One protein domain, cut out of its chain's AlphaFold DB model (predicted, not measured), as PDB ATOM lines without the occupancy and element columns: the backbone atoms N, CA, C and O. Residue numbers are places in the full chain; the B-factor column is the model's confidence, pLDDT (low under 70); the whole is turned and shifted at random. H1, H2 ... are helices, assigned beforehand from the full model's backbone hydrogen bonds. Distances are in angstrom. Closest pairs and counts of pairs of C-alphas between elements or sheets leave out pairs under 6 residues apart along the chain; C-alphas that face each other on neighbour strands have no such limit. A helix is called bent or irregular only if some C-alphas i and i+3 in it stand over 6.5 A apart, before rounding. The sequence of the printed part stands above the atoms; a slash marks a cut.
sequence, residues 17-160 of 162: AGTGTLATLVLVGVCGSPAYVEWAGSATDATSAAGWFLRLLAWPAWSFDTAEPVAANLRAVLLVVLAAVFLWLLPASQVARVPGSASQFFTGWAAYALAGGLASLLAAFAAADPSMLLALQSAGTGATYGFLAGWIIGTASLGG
ATOM      1  N   ALA A  17     210.630 153.912 170.442       81.44
ATOM      2  CA  ALA A  17     211.507 154.587 169.498       81.44
ATOM      3  C   ALA A  17     210.729 155.548 168.589       81.44
ATOM      4  O   ALA A  17     211.213 156.638 168.289       81.44
ATOM      5  N   GLY A  18     209.511 155.182 168.177       83.25
ATOM      6  CA  GLY A  18     208.628 156.029 167.379       83.25
ATOM      7  C   GLY A  18     208.175 157.288 168.120       83.25
ATOM      8  O   GLY A  18     208.256 158.376 167.552       83.25
ATOM      9  N   THR A  19     207.768 157.177 169.390       86.69
ATOM     10  CA  THR A  19     207.379 158.354 170.190       86.69
ATOM     11  C   THR A  19     208.577 159.252 170.486       86.69
ATOM     12  O   THR A  19     208.465 160.468 170.338       86.69
ATOM     13  N   GLY A  20     209.738 158.672 170.812       85.62
ATOM     14  CA  GLY A  20     210.990 159.419 170.961       85.62
ATOM     15  C   GLY A  20     211.395 160.154 169.677       85.62
ATOM     16  O   GLY A  20     211.719 161.336 169.726       85.62
ATOM     17  N   THR A  21     211.286 159.500 168.517       90.19
ATOM     18  CA  THR A  21     211.601 160.113 167.212       90.19
ATOM     19  C   THR A  21     210.656 161.271 166.893       90.19
ATOM     20  O   THR A  21     211.101 162.331 166.455       90.19
ATOM     21  N   LEU A  22     209.352 161.104 167.141       90.44
ATOM     22  CA  LEU A  22     208.373 162.173 166.945       90.44
ATOM     23  C   LEU A  22     208.625 163.346 167.899       90.44
ATOM     24  O   LEU A  22     208.576 164.495 167.473       90.44
ATOM     25  N   ALA A  23     208.959 163.069 169.159       92.56
ATOM     26  CA  ALA A  23     209.345 164.109 170.104       92.56
ATOM     27  C   ALA A  23     210.607 164.852 169.651       92.56
ATOM     28  O   ALA A  23     210.641 166.073 169.742       92.56
ATOM     29  N   THR A  24     211.606 164.158 169.097       93.50
ATOM     30  CA  THR A  24     212.786 164.806 168.508       93.50
ATOM     31  C   THR A  24     212.413 165.708 167.334       93.50
ATOM     32  O   THR A  24     212.884 166.843 167.277       93.50
ATOM     33  N   LEU A  25     211.553 165.244 166.424       94.19
ATOM     34  CA  LEU A  25     211.075 166.053 165.299       94.19
ATOM     35  C   LEU A  25     210.363 167.319 165.775       94.19
ATOM     36  O   LEU A  25     210.632 168.400 165.259       94.19
ATOM     37  N   VAL A  26     209.488 167.195 166.772       95.31
ATOM     38  CA  VAL A  26     208.774 168.340 167.352       95.31
ATOM     39  C   VAL A  26     209.742 169.276 168.069       95.31
ATOM     40  O   VAL A  26     209.665 170.482 167.876       95.31
ATOM     41  N   LEU A  27     210.677 168.744 168.855       94.19
ATOM     42  CA  LEU A  27     211.640 169.543 169.606       94.19
ATOM     43  C   LEU A  27     212.538 170.359 168.668       94.19
ATOM     44  O   LEU A  27     212.662 171.566 168.837       94.19
ATOM     45  N   VAL A  28     213.114 169.727 167.643       95.19
ATOM     46  CA  VAL A  28     213.959 170.421 166.658       95.19
ATOM     47  C   VAL A  28     213.126 171.337 165.761       95.19
ATOM     48  O   VAL A  28     213.528 172.465 165.492       95.19
ATOM     49  N   GLY A  29     211.949 170.892 165.322       93.75
ATOM     50  CA  GLY A  29     211.071 171.674 164.456       93.75
ATOM     51  C   GLY A  29     210.519 172.923 165.140       93.75
ATOM     52  O   GLY A  29     210.514 173.991 164.547       93.75
ATOM     53  N   VAL A  30     210.089 172.829 166.396       95.38
ATOM     54  CA  VAL A  30     209.530 173.977 167.122       95.38
ATOM     55  C   VAL A  30     210.645 174.823 167.718       95.38
ATOM     56  O   VAL A  30     210.739 176.007 167.403       95.38
ATOM     57  N   CYS A  31     211.517 174.234 168.539       94.12
ATOM     58  CA  CYS A  31     212.523 175.007 169.261       94.12
ATOM     59  C   CYS A  31     213.678 175.467 168.362       94.12
ATOM     60  O   CYS A  31     214.262 176.508 168.622       94.12
ATOM     61  N   GLY A  32     213.976 174.760 167.270       92.31
ATOM     62  CA  GLY A  32     214.946 175.224 166.273       92.31
ATOM     63  C   GLY A  32     214.393 176.252 165.280       92.31
ATOM     64  O   GLY A  32     215.163 176.785 164.484       92.31
ATOM     65  N   SER A  33     213.082 176.529 165.291       94.19
ATOM     66  CA  SER A  33     212.477 177.450 164.323       94.19
ATOM     67  C   SER A  33     212.966 178.893 164.515       94.19
ATOM     68  O   SER A  33     213.132 179.322 165.661       94.19
ATOM     69  N   PRO A  34     213.104 179.687 163.434       92.50
ATOM     70  CA  PRO A  34     213.508 181.092 163.532       92.50
ATOM     71  C   PRO A  34     212.637 181.908 164.495       92.50
ATOM     72  O   PRO A  34     213.155 182.681 165.293       92.50
ATOM     73  N   ALA A  35     211.321 181.661 164.495       93.06
ATOM     74  CA  ALA A  35     210.378 182.334 165.385       93.06
ATOM     75  C   ALA A  35     210.633 182.017 166.870       93.06
ATOM     76  O   ALA A  35     210.591 182.913 167.712       93.06
ATOM     77  N   TYR A  36     210.920 180.753 167.208       93.94
ATOM     78  CA  TYR A  36     211.260 180.386 168.584       93.94
ATOM     79  C   TYR A  36     212.621 180.953 168.991       93.94
ATOM     80  O   TYR A  36     212.757 181.440 170.109       93.94
ATOM     81  N   VAL A  37     213.617 180.912 168.102       93.94
ATOM     82  CA  VAL A  37     214.962 181.457 168.356       93.94
ATOM     83  C   VAL A  37     214.889 182.961 168.643       93.94
ATOM     84  O   VAL A  37     215.461 183.426 169.632       93.94
ATOM     85  N   GLU A  38     214.139 183.712 167.835       94.31
ATOM     86  CA  GLU A  38     213.928 185.152 168.015       94.31
ATOM     87  C   GLU A  38     213.183 185.460 169.321       94.31
ATOM     88  O   GLU A  38     213.613 186.314 170.108       94.31
ATOM     89  N   TRP A  39     212.101 184.726 169.600       95.56
ATOM     90  CA  TRP A  39     211.356 184.861 170.850       95.56
ATOM     91  C   TRP A  39     212.231 184.536 172.065       95.56
ATOM     92  O   TRP A  39     212.289 185.314 173.015       95.56
ATOM     93  N   ALA A  40     212.969 183.427 172.038       94.00
ATOM     94  CA  ALA A  40     213.846 183.037 173.134       94.00
ATOM     95  C   ALA A  40     214.952 184.083 173.351       94.00
ATOM     96  O   ALA A  40     215.303 184.376 174.493       94.00
ATOM     97  N   GLY A  41     215.477 184.687 172.284       92.06
ATOM     98  CA  GLY A  41     216.490 185.737 172.367       92.06
ATOM     99  C   GLY A  41     215.983 187.057 172.960       92.06
ATOM    100  O   GLY A  41     216.712 187.689 173.729       92.06
ATOM    101  N   SER A  42     214.749 187.453 172.637       94.44
ATOM    102  CA  SER A  42     214.182 188.767 172.986       94.44
ATOM    103  C   SER A  42     213.293 188.767 174.233       94.44
ATOM    104  O   SER A  42     213.277 189.750 174.972       94.44
ATOM    105  N   ALA A  43     212.576 187.674 174.496       92.69
ATOM    106  CA  ALA A  43     211.553 187.592 175.540       92.69
ATOM    107  C   ALA A  43     212.003 186.844 176.807       92.69
ATOM    108  O   ALA A  43     211.249 186.790 177.777       92.69
ATOM    109  N   THR A  44     213.204 186.254 176.826       92.12
ATOM    110  CA  THR A  44     213.716 185.530 178.003       92.12
ATOM    111  C   THR A  44     214.927 186.216 178.620       92.12
ATOM    112  O   THR A  44     215.763 186.774 177.912       92.12
ATOM    113  N   ASP A  45     215.065 186.135 179.941       89.62
ATOM    114  CA  ASP A  45     216.235 186.650 180.654       89.62
ATOM    115  C   ASP A  45     217.360 185.603 180.674       89.62
ATOM    116  O   ASP A  45     217.212 184.532 181.271       89.62
ATOM    117  N   ALA A  46     218.496 185.922 180.047       85.44
ATOM    118  CA  ALA A  46     219.669 185.049 179.976       85.44
ATOM    119  C   ALA A  46     220.335 184.786 181.338       85.44
ATOM    120  O   ALA A  46     221.063 183.803 181.475       85.44
ATOM    121  N   THR A  47     220.106 185.650 182.329       91.25
ATOM    122  CA  THR A  47     220.658 185.507 183.686       91.25
ATOM    123  C   THR A  47     219.793 184.620 184.580       91.25
ATOM    124  O   THR A  47     220.249 184.135 185.616       91.25
ATOM    125  N   SER A  48     218.558 184.341 184.153       94.50
ATOM    126  CA  SER A  48     217.664 183.402 184.821       94.50
ATOM    127  C   SER A  48     217.906 181.965 184.343       94.50
ATOM    128  O   SER A  48     218.113 181.716 183.155       94.50
ATOM    129  N   ALA A  49     217.811 180.984 185.247       92.69
ATOM    130  CA  ALA A  49     217.967 179.570 184.888       92.69
ATOM    131  C   ALA A  49     216.914 179.100 183.864       92.69
ATOM    132  O   ALA A  49     217.222 178.338 182.947       92.69
ATOM    133  N   ALA A  50     215.675 179.584 183.997       91.50
ATOM    134  CA  ALA A  50     214.591 179.262 183.075       91.50
ATOM    135  C   ALA A  50     214.834 179.863 181.684       91.50
ATOM    136  O   ALA A  50     214.729 179.151 180.687       91.50
ATOM    137  N   GLY A  51     215.211 181.143 181.602       92.56
ATOM    138  CA  GLY A  51     215.524 181.781 180.325       92.56
ATOM    139  C   GLY A  51     216.750 181.167 179.654       92.56
ATOM    140  O   GLY A  51     216.728 180.924 178.447       92.56
ATOM    141  N   TRP A  52     217.771 180.795 180.429       94.06
ATOM    142  CA  TRP A  52     218.908 180.031 179.918       94.06
ATOM    143  C   TRP A  52     218.480 178.693 179.304       94.06
ATOM    144  O   TRP A  52     218.882 178.381 178.183       94.06
ATOM    145  N   PHE A  53     217.623 177.922 179.982       92.56
ATOM    146  CA  PHE A  53     217.142 176.645 179.452       92.56
ATOM    147  C   PHE A  53     216.270 176.827 178.199       92.56
ATOM    148  O   PHE A  53     216.415 176.086 177.231       92.56
ATOM    149  N   LEU A  54     215.405 177.844 178.164       94.12
ATOM    150  CA  LEU A  54     214.592 178.147 176.981       94.12
ATOM    151  C   LEU A  54     215.455 178.517 175.768       94.12
ATOM    152  O   LEU A  54     215.157 178.076 174.657       94.12
ATOM    153  N   ARG A  55     216.547 179.259 175.983       93.75
ATOM    154  CA  ARG A  55     217.550 179.570 174.952       93.75
ATOM    155  C   ARG A  55     218.372 178.347 174.554       93.75
ATOM    156  O   ARG A  55     218.700 178.195 173.383       93.75
ATOM    157  N   LEU A  56     218.663 177.445 175.491       93.94
ATOM    158  CA  LEU A  56     219.317 176.174 175.190       93.94
ATOM    159  C   LEU A  56     218.478 175.331 174.219       93.94
ATOM    160  O   LEU A  56     219.035 174.740 173.298       93.94
ATOM    161  N   LEU A  57     217.149 175.306 174.377       94.25
ATOM    162  CA  LEU A  57     216.261 174.607 173.441       94.25
ATOM    163  C   LEU A  57     216.335 175.169 172.014       94.25
ATOM    164  O   LEU A  57     216.078 174.428 171.070       94.25
ATOM    165  N   ALA A  58     216.731 176.434 171.854       94.50
ATOM    166  CA  ALA A  58     216.920 177.081 170.560       94.50
ATOM    167  C   ALA A  58     218.230 176.689 169.852       94.50
ATOM    168  O   ALA A  58     218.466 177.084 168.713       94.50
ATOM    169  N   TRP A  59     219.097 175.898 170.497       93.56
ATOM    170  CA  TRP A  59     220.397 175.512 169.948       93.56
ATOM    171  C   TRP A  59     220.361 174.852 168.558       93.56
ATOM    172  O   TRP A  59     221.211 175.228 167.745       93.56
ATOM    173  N   PRO A  60     219.441 173.919 168.219       91.25
ATOM    174  CA  PRO A  60     219.359 173.327 166.886       91.25
ATOM    175  C   PRO A  60     218.659 174.278 165.899       91.25
ATOM    176  O   PRO A  60     217.809 173.846 165.125       91.25
ATOM    177  N   ALA A  61     219.003 175.568 165.955       91.81
ATOM    178  CA  ALA A  61     218.490 176.597 165.068       91.81
ATOM    179  C   ALA A  61     218.716 176.206 163.604       91.81
ATOM    180  O   ALA A  61     219.824 175.801 163.225       91.81
ATOM    181  N   TRP A  62     217.659 176.337 162.811       91.69
ATOM    182  CA  TRP A  62     217.648 176.110 161.372       91.69
ATOM    183  C   TRP A  62     216.956 177.278 160.666       91.69
ATOM    184  O   TRP A  62     216.125 177.977 161.245       91.69
ATOM    185  N   SER A  63     217.304 177.494 159.402       88.38
ATOM    186  CA  SER A  63     216.777 178.572 158.569       88.38
ATOM    187  C   SER A  63     216.622 178.102 157.125       88.38
ATOM    188  O   SER A  63     217.425 177.318 156.629       88.38
ATOM    189  N   PHE A  64     215.599 178.592 156.430       84.75
ATOM    190  CA  PHE A  64     215.464 178.391 154.981       84.75
ATOM    191  C   PHE A  64     216.156 179.484 154.161       84.75
ATOM    192  O   PHE A  64     216.134 179.426 152.933       84.75
ATOM    193  N   ASP A  65     216.754 180.474 154.822       83.12
ATOM    194  CA  ASP A  65     217.499 181.528 154.155       83.12
ATOM    195  C   ASP A  65     218.808 180.972 153.581       83.12
ATOM    196  O   ASP A  65     219.580 180.292 154.257       83.12
ATOM    197  N   THR A  66     219.061 181.276 152.312       72.00
ATOM    198  CA  THR A  66     220.294 180.925 151.604       72.00
ATOM    199  C   THR A  66     221.522 181.682 152.108       72.00
ATOM    200  O   THR A  66     222.640 181.272 151.802       72.00
ATOM    201  N   ALA A  67     221.330 182.777 152.852       73.19
ATOM    202  CA  ALA A  67     222.414 183.535 153.472       73.19
ATOM    203  C   ALA A  67     222.948 182.888 154.766       73.19
ATOM    204  O   ALA A  67     224.054 183.210 155.198       73.19
ATOM    205  N   GLU A  68     222.186 181.978 155.378       72.62
ATOM    206  CA  GLU A  68     222.545 181.321 156.638       72.62
ATOM    207  C   GLU A  68     223.491 180.122 156.417       72.62
ATOM    208  O   GLU A  68     223.481 179.483 155.357       72.62
ATOM    209  N   PRO A  69     224.335 179.770 157.406       77.88
ATOM    210  CA  PRO A  69     225.365 178.764 157.223       77.88
ATOM    211  C   PRO A  69     224.747 177.373 157.053       77.88
ATOM    212  O   PRO A  69     224.083 176.845 157.949       77.88
ATOM    213  N   VAL A  70     225.067 176.718 155.930       83.44
ATOM    214  CA  VAL A  70     224.648 175.339 155.598       83.44
ATOM    215  C   VAL A  70     224.928 174.356 156.744       83.44
ATOM    216  O   VAL A  70     224.137 173.446 156.991       83.44
ATOM    217  N   ALA A  71     226.014 174.569 157.494       85.38
ATOM    218  CA  ALA A  71     226.377 173.766 158.659       85.38
ATOM    219  C   ALA A  71     225.298 173.763 159.763       85.38
ATOM    220  O   ALA A  71     225.067 172.722 160.382       85.38
ATOM    221  N   ALA A  72     224.599 174.880 160.000       86.75
ATOM    222  CA  ALA A  72     223.549 174.957 161.019       86.75
ATOM    223  C   ALA A  72     222.332 174.095 160.644       86.75
ATOM    224  O   ALA A  72     221.869 173.289 161.456       86.75
ATOM    225  N   ASN A  73     221.893 174.184 159.387       90.38
ATOM    226  CA  ASN A  73     220.813 173.355 158.851       90.38
ATOM    227  C   ASN A  73     221.189 171.873 158.841       90.38
ATOM    228  O   ASN A  73     220.411 171.023 159.281       90.38
ATOM    229  N   LEU A  74     222.409 171.562 158.396       89.50
ATOM    230  CA  LEU A  74     222.924 170.198 158.390       89.50
ATOM    231  C   LEU A  74     222.929 169.601 159.801       89.50
ATOM    232  O   LEU A  74     222.480 168.474 159.987       89.50
ATOM    233  N   ARG A  75     223.370 170.361 160.807       93.56
ATOM    234  CA  ARG A  75     223.353 169.948 162.217       93.56
ATOM    235  C   ARG A  75     221.948 169.613 162.710       93.56
ATOM    236  O   ARG A  75     221.777 168.587 163.362       93.56
ATOM    237  N   ALA A  76     220.955 170.452 162.407       92.44
ATOM    238  CA  ALA A  76     219.571 170.216 162.815       92.44
ATOM    239  C   ALA A  76     219.014 168.923 162.193       92.44
ATOM    240  O   ALA A  76     218.436 168.092 162.895       92.44
ATOM    241  N   VAL A  77     219.265 168.702 160.897       92.94
ATOM    242  CA  VAL A  77     218.853 167.473 160.198       92.94
ATOM    243  C   VAL A  77     219.587 166.247 160.748       92.94
ATOM    244  O   VAL A  77     218.955 165.235 161.055       92.94
ATOM    245  N   LEU A  78     220.909 166.330 160.923       93.75
ATOM    246  CA  LEU A  78     221.718 165.243 161.475       93.75
ATOM    247  C   LEU A  78     221.279 164.872 162.889       93.75
ATOM    248  O   LEU A  78     221.213 163.688 163.200       93.75
ATOM    249  N   LEU A  79     220.939 165.852 163.729       94.19
ATOM    250  CA  LEU A  79     220.434 165.608 165.077       94.19
ATOM    251  C   LEU A  79     219.171 164.743 165.047       94.19
ATOM    252  O   LEU A  79     219.092 163.758 165.778       94.19
ATOM    253  N   VAL A  80     218.213 165.073 164.178       94.56
ATOM    254  CA  VAL A  80     216.974 164.300 164.018       94.56
ATOM    255  C   VAL A  80     217.269 162.883 163.532       94.56
ATOM    256  O   VAL A  80     216.792 161.913 164.126       94.56
ATOM    257  N   VAL A  81     218.065 162.752 162.468       94.31
ATOM    258  CA  VAL A  81     218.368 161.454 161.850       94.31
ATOM    259  C   VAL A  81     219.142 160.558 162.815       94.31
ATOM    260  O   VAL A  81     218.768 159.403 163.010       94.31
ATOM    261  N   LEU A  82     220.188 161.077 163.460       93.44
ATOM    262  CA  LEU A  82     221.005 160.315 164.404       93.44
ATOM    263  C   LEU A  82     220.223 159.937 165.660       93.44
ATOM    264  O   LEU A  82     220.349 158.807 166.127       93.44
ATOM    265  N   ALA A  83     219.377 160.832 166.179       92.94
ATOM    266  CA  ALA A  83     218.499 160.509 167.299       92.94
ATOM    267  C   ALA A  83     217.550 159.362 166.941       92.94
ATOM    268  O   ALA A  83     217.460 158.397 167.698       92.94
ATOM    269  N   ALA A  84     216.905 159.416 165.771       91.44
ATOM    270  CA  ALA A  84     216.058 158.327 165.294       91.44
ATOM    271  C   ALA A  84     216.855 157.016 165.195       91.44
ATOM    272  O   ALA A  84     216.470 156.006 165.781       91.44
ATOM    273  N   VAL A  85     218.013 157.036 164.530       91.19
ATOM    274  CA  VAL A  85     218.881 155.859 164.379       91.19
ATOM    275  C   VAL A  85     219.266 155.262 165.738       91.19
ATOM    276  O   VAL A  85     219.095 154.061 165.947       91.19
ATOM    277  N   PHE A  86     219.719 156.073 166.695       89.56
ATOM    278  CA  PHE A  86     220.110 155.583 168.018       89.56
ATOM    279  C   PHE A  86     218.929 155.077 168.847       89.56
ATOM    280  O   PHE A  86     219.062 154.051 169.515       89.56
ATOM    281  N   LEU A  87     217.766 155.727 168.769       86.00
ATOM    282  CA  LEU A  87     216.546 155.261 169.432       86.00
ATOM    283  C   LEU A  87     216.079 153.897 168.912       86.00
ATOM    284  O   LEU A  87     215.497 153.129 169.675       86.00
ATOM    285  N   TRP A  88     216.339 153.577 167.643       82.81
ATOM    286  CA  TRP A  88     216.014 152.273 167.061       82.81
ATOM    287  C   TRP A  88     217.095 151.210 167.314       82.81
ATOM    288  O   TRP A  88     216.759 150.048 167.542       82.81
ATOM    289  N   LEU A  89     218.378 151.587 167.313       82.94
ATOM    290  CA  LEU A  89     219.496 150.649 167.476       82.94
ATOM    291  C   LEU A  89     219.775 150.266 168.936       82.94
ATOM    292  O   LEU A  89     220.039 149.098 169.222       82.94
ATOM    293  N   LEU A  90     219.734 151.221 169.870       74.00
ATOM    294  CA  LEU A  90     220.144 150.981 171.260       74.00
ATOM    295  C   LEU A  90     219.239 149.999 172.023       74.00
ATOM    296  O   LEU A  90     219.770 149.195 172.790       74.00
ATOM    297  N   PRO A  91     217.907 149.982 171.828       67.81
ATOM    298  CA  PRO A  91     217.063 148.956 172.435       67.81
ATOM    299  C   PRO A  91     217.312 147.553 171.865       67.81
ATOM    300  O   PRO A  91     217.103 146.567 172.570       67.81
ATOM    301  N   ALA A  92     217.761 147.445 170.609       58.50
ATOM    302  CA  ALA A  92     217.982 146.165 169.933       58.50
ATOM    303  C   ALA A  92     219.245 145.428 170.421       58.50
ATOM    304  O   ALA A  92     219.338 144.212 170.265       58.50
ATOM    305  N   SER A  93     220.199 146.134 171.036       55.53
ATOM    306  CA  SER A  93     221.478 145.571 171.495       55.53
ATOM    307  C   SER A  93     221.475 145.058 172.943       55.53
ATOM    308  O   SER A  93     222.484 144.533 173.412       55.53
ATOM    309  N   GLN A  94     220.359 145.174 173.674       59.19
ATOM    310  CA  GLN A  94     220.271 144.772 175.085       59.19
ATOM    311  C   GLN A  94     220.014 143.258 175.225       59.19
ATOM    312  O   GLN A  94     218.875 142.801 175.325       59.19
ATOM    313  N   VAL A  95     221.096 142.473 175.249       49.16
ATOM    314  CA  VAL A  95     221.081 140.994 175.334       49.16
ATOM    315  C   VAL A  95     220.581 140.475 176.699       49.16
ATOM    316  O   VAL A  95     220.065 139.363 176.785       49.16
ATOM    317  N   ALA A  96     220.644 141.287 177.762       50.59
ATOM    318  CA  ALA A  96     220.200 140.933 179.113       50.59
ATOM    319  C   ALA A  96     219.154 141.942 179.619       50.59
ATOM    320  O   ALA A  96     219.473 143.030 180.091       50.59
ATOM    321  N   ARG A  97     217.872 141.603 179.463       55.75
ATOM    322  CA  ARG A  97     216.744 142.487 179.786       55.75
ATOM    323  C   ARG A  97     216.615 142.710 181.297       55.75
ATOM    324  O   ARG A  97     216.212 141.800 182.011       55.75
ATOM    325  N   VAL A  98     216.784 143.955 181.742       53.47
ATOM    326  CA  VAL A  98     215.970 144.507 182.837       53.47
ATOM    327  C   VAL A  98     214.857 145.321 182.172       53.47
ATOM    328  O   VAL A  98     215.092 146.457 181.756       53.47
ATOM    329  N   PRO A  99     213.657 144.751 181.966       59.34
ATOM    330  CA  PRO A  99     212.563 145.461 181.323       59.34
ATOM    331  C   PRO A  99     211.980 146.463 182.324       59.34
ATOM    332  O   PRO A  99     211.072 146.146 183.083       59.34
ATOM    333  N   GLY A 100     212.538 147.674 182.348       72.50
ATOM    334  CA  GLY A 100     212.100 148.757 183.227       72.50
ATOM    335  C   GLY A 100     211.884 150.066 182.472       72.50
ATOM    336  O   GLY A 100     212.559 150.346 181.478       72.50
ATOM    337  N   SER A 101     210.954 150.887 182.958       78.56
ATOM    338  CA  SER A 101     210.733 152.261 182.485       78.56
ATOM    339  C   SER A 101     211.997 153.117 182.622       78.56
ATOM    340  O   SER A 101     212.346 153.845 181.701       78.56
ATOM    341  N   ALA A 102     212.750 152.959 183.715       82.56
ATOM    342  CA  ALA A 102     214.011 153.671 183.929       82.56
ATOM    343  C   ALA A 102     215.049 153.379 182.829       82.56
ATOM    344  O   ALA A 102     215.639 154.305 182.283       82.56
ATOM    345  N   SER A 103     215.231 152.108 182.447       82.56
ATOM    346  CA  SER A 103     216.159 151.731 181.369       82.56
ATOM    347  C   SER A 103     215.777 152.403 180.047       82.56
ATOM    348  O   SER A 103     216.629 153.001 179.403       82.56
ATOM    349  N   GLN A 104     214.490 152.404 179.695       84.81
ATOM    350  CA  GLN A 104     213.985 153.052 178.481       84.81
ATOM    351  C   GLN A 104     214.182 154.573 178.492       84.81
ATOM    352  O   GLN A 104     214.584 155.137 177.475       84.81
ATOM    353  N   PHE A 105     213.933 155.226 179.634       89.31
ATOM    354  CA  PHE A 105     214.209 156.651 179.809       89.31
ATOM    355  C   PHE A 105     215.689 156.951 179.555       89.31
ATOM    356  O   PHE A 105     216.003 157.792 178.714       89.31
ATOM    357  N   PHE A 106     216.596 156.232 180.227       89.62
ATOM    358  CA  PHE A 106     218.035 156.457 180.087       89.62
ATOM    359  C   PHE A 106     218.550 156.099 178.693       89.62
ATOM    360  O   PHE A 106     219.439 156.784 178.196       89.62
ATOM    361  N   THR A 107     217.978 155.093 178.025       88.31
ATOM    362  CA  THR A 107     218.295 154.796 176.623       88.31
ATOM    363  C   THR A 107     217.902 155.953 175.712       88.31
ATOM    364  O   THR A 107     218.729 156.385 174.914       88.31
ATOM    365  N   GLY A 108     216.681 156.488 175.835       89.19
ATOM    366  CA  GLY A 108     216.242 157.619 175.013       89.19
ATOM    367  C   GLY A 108     217.026 158.900 175.293       89.19
ATOM    368  O   GLY A 108     217.440 159.602 174.372       89.19
ATOM    369  N   TRP A 109     217.307 159.154 176.569       92.75
ATOM    370  CA  TRP A 109     218.135 160.264 177.019       92.75
ATOM    371  C   TRP A 109     219.567 160.182 176.465       92.75
ATOM    372  O   TRP A 109     220.048 161.130 175.842       92.75
ATOM    373  N   ALA A 110     220.229 159.031 176.619       91.25
ATOM    374  CA  ALA A 110     221.596 158.823 176.143       91.25
ATOM    375  C   ALA A 110     221.679 158.836 174.609       91.25
ATOM    376  O   ALA A 110     222.631 159.387 174.056       91.25
ATOM    377  N   ALA A 111     220.670 158.285 173.921       92.62
ATOM    378  CA  ALA A 111     220.559 158.351 172.465       92.62
ATOM    379  C   ALA A 111     220.592 159.803 171.977       92.62
ATOM    380  O   ALA A 111     221.327 160.131 171.047       92.62
ATOM    381  N   TYR A 112     219.829 160.683 172.630       94.75
ATOM    382  CA  TYR A 112     219.748 162.085 172.238       94.75
ATOM    383  C   TYR A 112     221.014 162.879 172.586       94.75
ATOM    384  O   TYR A 112     221.462 163.697 171.783       94.75
ATOM    385  N   ALA A 113     221.647 162.596 173.730       95.88
ATOM    386  CA  ALA A 113     222.948 163.166 174.087       95.88
ATOM    387  C   ALA A 113     224.034 162.822 173.055       95.88
ATOM    388  O   ALA A 113     224.752 163.707 172.578       95.88
ATOM    389  N   LEU A 114     224.108 161.549 172.656       93.94
ATOM    390  CA  LEU A 114     225.048 161.083 171.638       93.94
ATOM    391  C   LEU A 114     224.739 161.687 170.261       93.94
ATOM    392  O   LEU A 114     225.657 162.120 169.563       93.94
ATOM    393  N   ALA A 115     223.457 161.758 169.887       95.44
ATOM    394  CA  ALA A 115     223.019 162.385 168.642       95.44
ATOM    395  C   ALA A 115     223.415 163.865 168.580       95.44
ATOM    396  O   ALA A 115     223.945 164.298 167.563       95.44
ATOM    397  N   GLY A 116     223.233 164.619 169.670       94.94
ATOM    398  CA  GLY A 116     223.656 166.017 169.782       94.94
ATOM    399  C   GLY A 116     225.145 166.211 169.518       94.94
ATOM    400  O   GLY A 116     225.527 167.032 168.678       94.94
ATOM    401  N   GLY A 117     225.984 165.424 170.192       94.75
ATOM    402  CA  GLY A 117     227.433 165.506 170.022       94.75
ATOM    403  C   GLY A 117     227.885 165.131 168.612       94.75
ATOM    404  O   GLY A 117     228.630 165.881 167.982       94.75
ATOM    405  N   LEU A 118     227.393 164.006 168.087       94.44
ATOM    406  CA  LEU A 118     227.790 163.514 166.768       94.44
ATOM    407  C   LEU A 118     227.260 164.400 165.632       94.44
ATOM    408  O   LEU A 118     227.991 164.670 164.683       94.44
ATOM    409  N   ALA A 119     226.031 164.911 165.743       94.81
ATOM    410  CA  ALA A 119     225.476 165.847 164.769       94.81
ATOM    411  C   ALA A 119     226.304 167.132 164.696       94.81
ATOM    412  O   ALA A 119     226.607 167.597 163.598       94.81
ATOM    413  N   SER A 120     226.706 167.684 165.846       93.25
ATOM    414  CA  SER A 120     227.552 168.877 165.862       93.25
ATOM    415  C   SER A 120     228.949 168.601 165.318       93.25
ATOM    416  O   SER A 120     229.446 169.395 164.526       93.25
ATOM    417  N   LEU A 121     229.558 167.475 165.706       93.00
ATOM    418  CA  LEU A 121     230.873 167.065 165.215       93.00
ATOM    419  C   LEU A 121     230.888 167.001 163.684       93.00
ATOM    420  O   LEU A 121     231.752 167.593 163.044       93.00
ATOM    421  N   LEU A 122     229.917 166.295 163.102       92.50
ATOM    422  CA  LEU A 122     229.809 166.116 161.656       92.50
ATOM    423  C   LEU A 122     229.485 167.432 160.942       92.50
ATOM    424  O   LEU A 122     230.067 167.721 159.900       92.50
ATOM    425  N   ALA A 123     228.605 168.255 161.514       91.00
ATOM    426  CA  ALA A 123     228.268 169.554 160.944       91.00
ATOM    427  C   ALA A 123     229.446 170.539 160.958       91.00
ATOM    428  O   ALA A 123     229.578 171.336 160.033       91.00
ATOM    429  N   ALA A 124     230.326 170.474 161.961       91.00
ATOM    430  CA  ALA A 124     231.498 171.342 162.032       91.00
ATOM    431  C   ALA A 124     232.502 171.092 160.898       91.00
ATOM    432  O   ALA A 124     233.168 172.027 160.463       91.00
ATOM    433  N   PHE A 125     232.577 169.868 160.367       88.25
ATOM    434  CA  PHE A 125     233.393 169.581 159.181       88.25
ATOM    435  C   PHE A 125     232.810 170.152 157.883       88.25
ATOM    436  O   PHE A 125     233.534 170.264 156.900       88.25
ATOM    437  N   ALA A 126     231.530 170.531 157.873       86.31
ATOM    438  CA  ALA A 126     230.888 171.202 156.745       86.31
ATOM    439  C   ALA A 126     230.972 172.740 156.827       86.31
ATOM    440  O   ALA A 126     230.423 173.428 155.968       86.31
ATOM    441  N   ALA A 127     231.613 173.290 157.866       83.50
ATOM    442  CA  ALA A 127     231.849 174.725 157.991       83.50
ATOM    443  C   ALA A 127     232.975 175.191 157.049       83.50
ATOM    444  O   ALA A 127     233.802 174.389 156.621       83.50
ATOM    445  N   ALA A 128     233.012 176.494 156.746       79.25
ATOM    446  CA  ALA A 128     233.975 177.077 155.806       79.25
ATOM    447  C   ALA A 128     235.446 176.888 156.231       79.25
ATOM    448  O   ALA A 128     236.290 176.651 155.373       79.25
ATOM    449  N   ASP A 129     235.725 176.907 157.541       78.56
ATOM    450  CA  ASP A 129     237.064 176.725 158.119       78.56
ATOM    451  C   ASP A 129     237.092 175.517 159.076       78.56
ATOM    452  O   ASP A 129     237.031 175.666 160.305       78.56
ATOM    453  N   PRO A 130     237.139 174.284 158.544       80.94
ATOM    454  CA  PRO A 130     237.099 173.089 159.367       80.94
ATOM    455  C   PRO A 130     238.428 172.909 160.112       80.94
ATOM    456  O   PRO A 130     239.494 172.785 159.514       80.94
ATOM    457  N   SER A 131     238.369 172.832 161.443       91.19
ATOM    458  CA  SER A 131     239.506 172.418 162.274       91.19
ATOM    459  C   SER A 131     239.089 171.340 163.267       91.19
ATOM    460  O   SER A 131     237.958 171.323 163.755       91.19
ATOM    461  N   MET A 132     240.020 170.441 163.600       90.69
ATOM    462  CA  MET A 132     239.748 169.342 164.533       90.69
ATOM    463  C   MET A 132     239.366 169.852 165.929       90.69
ATOM    464  O   MET A 132     238.467 169.308 166.566       90.69
ATOM    465  N   LEU A 133     240.017 170.926 166.394       92.19
ATOM    466  CA  LEU A 133     239.712 171.537 167.687       92.19
ATOM    467  C   LEU A 133     238.296 172.130 167.704       92.19
ATOM    468  O   LEU A 133     237.542 171.861 168.638       92.19
ATOM    469  N   LEU A 134     237.918 172.882 166.663       90.19
ATOM    470  CA  LEU A 134     236.575 173.455 166.538       90.19
ATOM    471  C   LEU A 134     235.514 172.352 166.453       90.19
ATOM    472  O   LEU A 134     234.484 172.432 167.121       90.19
ATOM    473  N   ALA A 135     235.783 171.289 165.692       91.31
ATOM    474  CA  ALA A 135     234.886 170.145 165.596       91.31
ATOM    475  C   ALA A 135     234.658 169.502 166.972       91.31
ATOM    476  O   ALA A 135     233.509 169.264 167.348       91.31
ATOM    477  N   LEU A 136     235.714 169.311 167.768       93.00
ATOM    478  CA  LEU A 136     235.611 168.727 169.108       93.00
ATOM    479  C   LEU A 136     234.884 169.648 170.108       93.00
ATOM    480  O   LEU A 136     234.056 169.176 170.887       93.00
ATOM    481  N   GLN A 137     235.131 170.959 170.057       94.38
ATOM    482  CA  GLN A 137     234.402 171.953 170.863       94.38
ATOM    483  C   GLN A 137     232.913 172.002 170.494       94.38
ATOM    484  O   GLN A 137     232.042 172.054 171.370       94.38
ATOM    485  N   SER A 138     232.608 171.927 169.196       92.88
ATOM    486  CA  SER A 138     231.232 171.856 168.709       92.88
ATOM    487  C   SER A 138     230.545 170.581 169.209       92.88
ATOM    488  O   SER A 138     229.442 170.648 169.747       92.88
ATOM    489  N   ALA A 139     231.232 169.435 169.142       94.25
ATOM    490  CA  ALA A 139     230.736 168.157 169.634       94.25
ATOM    491  C   ALA A 139     230.416 168.224 171.130       94.25
ATOM    492  O   ALA A 139     229.356 167.764 171.545       94.25
ATOM    493  N   GLY A 140     231.281 168.862 171.926       93.38
ATOM    494  CA  GLY A 140     231.019 169.128 173.341       93.38
ATOM    495  C   GLY A 140     229.744 169.946 173.550       93.38
ATOM    496  O   GLY A 140     228.880 169.548 174.326       93.38
ATOM    497  N   THR A 141     229.570 171.025 172.786       94.44
ATOM    498  CA  THR A 141     228.368 171.873 172.855       94.44
ATOM    499  C   THR A 141     227.099 171.094 172.493       94.44
ATOM    500  O   THR A 141     226.095 171.164 173.204       94.44
ATOM    501  N   GLY A 142     227.145 170.308 171.414       94.44
ATOM    502  CA  GLY A 142     226.030 169.465 170.990       94.44
ATOM    503  C   GLY A 142     225.710 168.355 171.991       94.44
ATOM    504  O   GLY A 142     224.537 168.082 172.243       94.44
ATOM    505  N   ALA A 143     226.726 167.756 172.613       95.75
ATOM    506  CA  ALA A 143     226.541 166.759 173.661       95.75
ATOM    507  C   ALA A 143     225.924 167.381 174.921       95.75
ATOM    508  O   ALA A 143     225.011 166.796 175.496       95.75
ATOM    509  N   THR A 144     226.355 168.584 175.321       95.81
ATOM    510  CA  THR A 144     225.749 169.337 176.429       95.81
ATOM    511  C   THR A 144     224.281 169.648 176.149       95.81
ATOM    512  O   THR A 144     223.435 169.390 177.004       95.81
ATOM    513  N   TYR A 145     223.956 170.127 174.945       95.31
ATOM    514  CA  TYR A 145     222.566 170.310 174.527       95.31
ATOM    515  C   TYR A 145     221.776 168.998 174.625       95.31
ATOM    516  O   TYR A 145     220.745 168.947 175.294       95.31
ATOM    517  N   GLY A 146     222.271 167.921 174.010       94.50
ATOM    518  CA  GLY A 146     221.570 166.641 173.986       94.50
ATOM    519  C   GLY A 146     221.417 166.015 175.378       94.50
ATOM    520  O   GLY A 146     220.387 165.417 175.662       94.50
ATOM    521  N   PHE A 147     222.384 166.202 176.277       95.88
ATOM    522  CA  PHE A 147     222.308 165.780 177.679       95.88
ATOM    523  C   PHE A 147     221.197 166.525 178.433       95.88
ATOM    524  O   PHE A 147     220.392 165.919 179.144       95.88
ATOM    525  N   LEU A 148     221.136 167.846 178.264       95.62
ATOM    526  CA  LEU A 148     220.220 168.716 179.000       95.62
ATOM    527  C   LEU A 148     218.800 168.726 178.431       95.62
ATOM    528  O   LEU A 148     217.854 168.886 179.191       95.62
ATOM    529  N   ALA A 149     218.631 168.546 177.122       95.12
ATOM    530  CA  ALA A 149     217.325 168.431 176.472       95.12
ATOM    531  C   ALA A 149     216.858 166.968 176.349       95.12
ATOM    532  O   ALA A 149     215.672 166.699 176.165       95.12
ATOM    533  N   GLY A 150     217.772 166.003 176.488       93.31
ATOM    534  CA  GLY A 150     217.507 164.579 176.274       93.31
ATOM    535  C   GLY A 150     216.478 163.981 177.218       93.31
ATOM    536  O   GLY A 150     215.888 162.955 176.886       93.31
ATOM    537  N   TRP A 151     216.195 164.610 178.364       93.44
ATOM    538  CA  TRP A 151     215.163 164.110 179.275       93.44
ATOM    539  C   TRP A 151     213.776 164.197 178.634       93.44
ATOM    540  O   TRP A 151     212.955 163.327 178.899       93.44
ATOM    541  N   ILE A 152     213.539 165.165 177.740       93.38
ATOM    542  CA  ILE A 152     212.296 165.299 176.964       93.38
ATOM    543  C   ILE A 152     212.108 164.068 176.070       93.38
ATOM    544  O   ILE A 152     211.019 163.510 175.962       93.38
ATOM    545  N   ILE A 153     213.195 163.609 175.450       92.25
ATOM    546  CA  ILE A 153     213.172 162.435 174.574       92.25
ATOM    547  C   ILE A 153     213.075 161.149 175.396       92.25
ATOM    548  O   ILE A 153     212.318 160.243 175.041       92.25
ATOM    549  N   GLY A 154     213.783 161.079 176.524       89.00
ATOM    550  CA  GLY A 154     213.680 159.982 177.481       89.00
ATOM    551  C   GLY A 154     212.253 159.799 178.002       89.00
ATOM    552  O   GLY A 154     211.750 158.677 177.993       89.00
ATOM    553  N   THR A 155     211.569 160.879 178.401       90.69
ATOM    554  CA  THR A 155     210.172 160.824 178.872       90.69
ATOM    555  C   THR A 155     209.208 160.485 177.741       90.69
ATOM    556  O   THR A 155     208.368 159.603 177.916       90.69
ATOM    557  N   ALA A 156     209.359 161.092 176.562       88.44
ATOM    558  CA  ALA A 156     208.536 160.764 175.397       88.44
ATOM    559  C   ALA A 156     208.667 159.288 174.989       88.44
ATOM    560  O   ALA A 156     207.686 158.646 174.602       88.44
ATOM    561  N   SER A 157     209.865 158.720 175.135       84.69
ATOM    562  CA  SER A 157     210.122 157.312 174.837       84.69
ATOM    563  C   SER A 157     209.326 156.374 175.746       84.69
ATOM    564  O   SER A 157     209.004 155.277 175.307       84.69
ATOM    565  N   LEU A 158     208.948 156.789 176.966       84.56
ATOM    566  CA  LEU A 158     208.112 155.993 177.883       84.56
ATOM    567  C   LEU A 158     206.682 155.784 177.362       84.56
ATOM    568  O   LEU A 158     206.084 154.744 177.636       84.56
ATOM    569  N   GLY A 159     206.148 156.743 176.596       68.50
ATOM    570  CA  GLY A 159     204.745 156.779 176.164       68.50
ATOM    571  C   GLY A 159     204.326 155.676 175.187       68.50
ATOM    572  O   GLY A 159     203.145 155.365 175.104       68.50
ATOM    573  N   GLY A 160     205.266 155.021 174.496       61.50
ATOM    574  CA  GLY A 160     204.976 153.935 173.541       61.50
ATOM    575  C   GLY A 160     204.523 152.605 174.169       61.50
ATOM    576  O   GLY A 160     204.633 151.556 173.537       61.50
TER     577      GLY A 160
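What this domain is: This is residues 17 to 160 of the 162 residues of an uncharacterized protein of Micromonospora endolithica (UniProt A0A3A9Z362). What is the shape? The bent helix H6 folds back along H5 and packs its last arm on H5 and H1, while H4 packs on H1 and H5 from the other side. A small hairpin of H2 and H3 makes a head past the end of H1, and residues 92 to 99 stick out. What builds it? The printed part has 144 residues with six named helices, H1 to H6 in chain order, and no named strand: all helix. It is compact, radius of gyration of the C-alphas 15.5 A, spanning 48 by 34 by 26 A.

Where its parts are: Where is the longest helix? H6, residues 132 to 160, was assigned as one helix by its hydrogen bonds but is bent: C-alphas 148 and 151 are 6.8 A apart. Its arms are H6a, residues 132 to 148, 24.3 A, and H6b, residues 151 to 160, 15.5 A, ending at C-alpha 160 (204.976, 153.935, 173.541). Where are the others? H5 is residues 101 to 124, 34.8 A; H4, 70 to 89, 27.9 A; H1, 17 to 31, 20.4 A, from C-alpha 17 (211.507, 154.587, 169.498). H2 is residues 34 to 43 and H3 49 to 57.

How they stand to each other: What touches H6? H6a and H5 form a hairpin at a shallow tilt of 28 degrees, closest C-alphas Ala 113 and Gly 146, 3.7 A. H6b touches H1, closest C-alphas Gly 20 and Ser 157, 4.5 A. Where is H4? It forms a hairpin with H5, closest C-alphas Leu 78 and Ala 119, 5.0 A. How are the backbones? Every O i to N i+4 pair is within hydrogen-bond range in H1 to H5 and H6a, and 3 of 6 in H6b.

The domain as a whole: Which links are long? H3 to H4 and H4 to H5 are long, and the printed part has no cut. Where is confidence low? Residues 91 to 99 and 159 to 160 have pLDDT under 70.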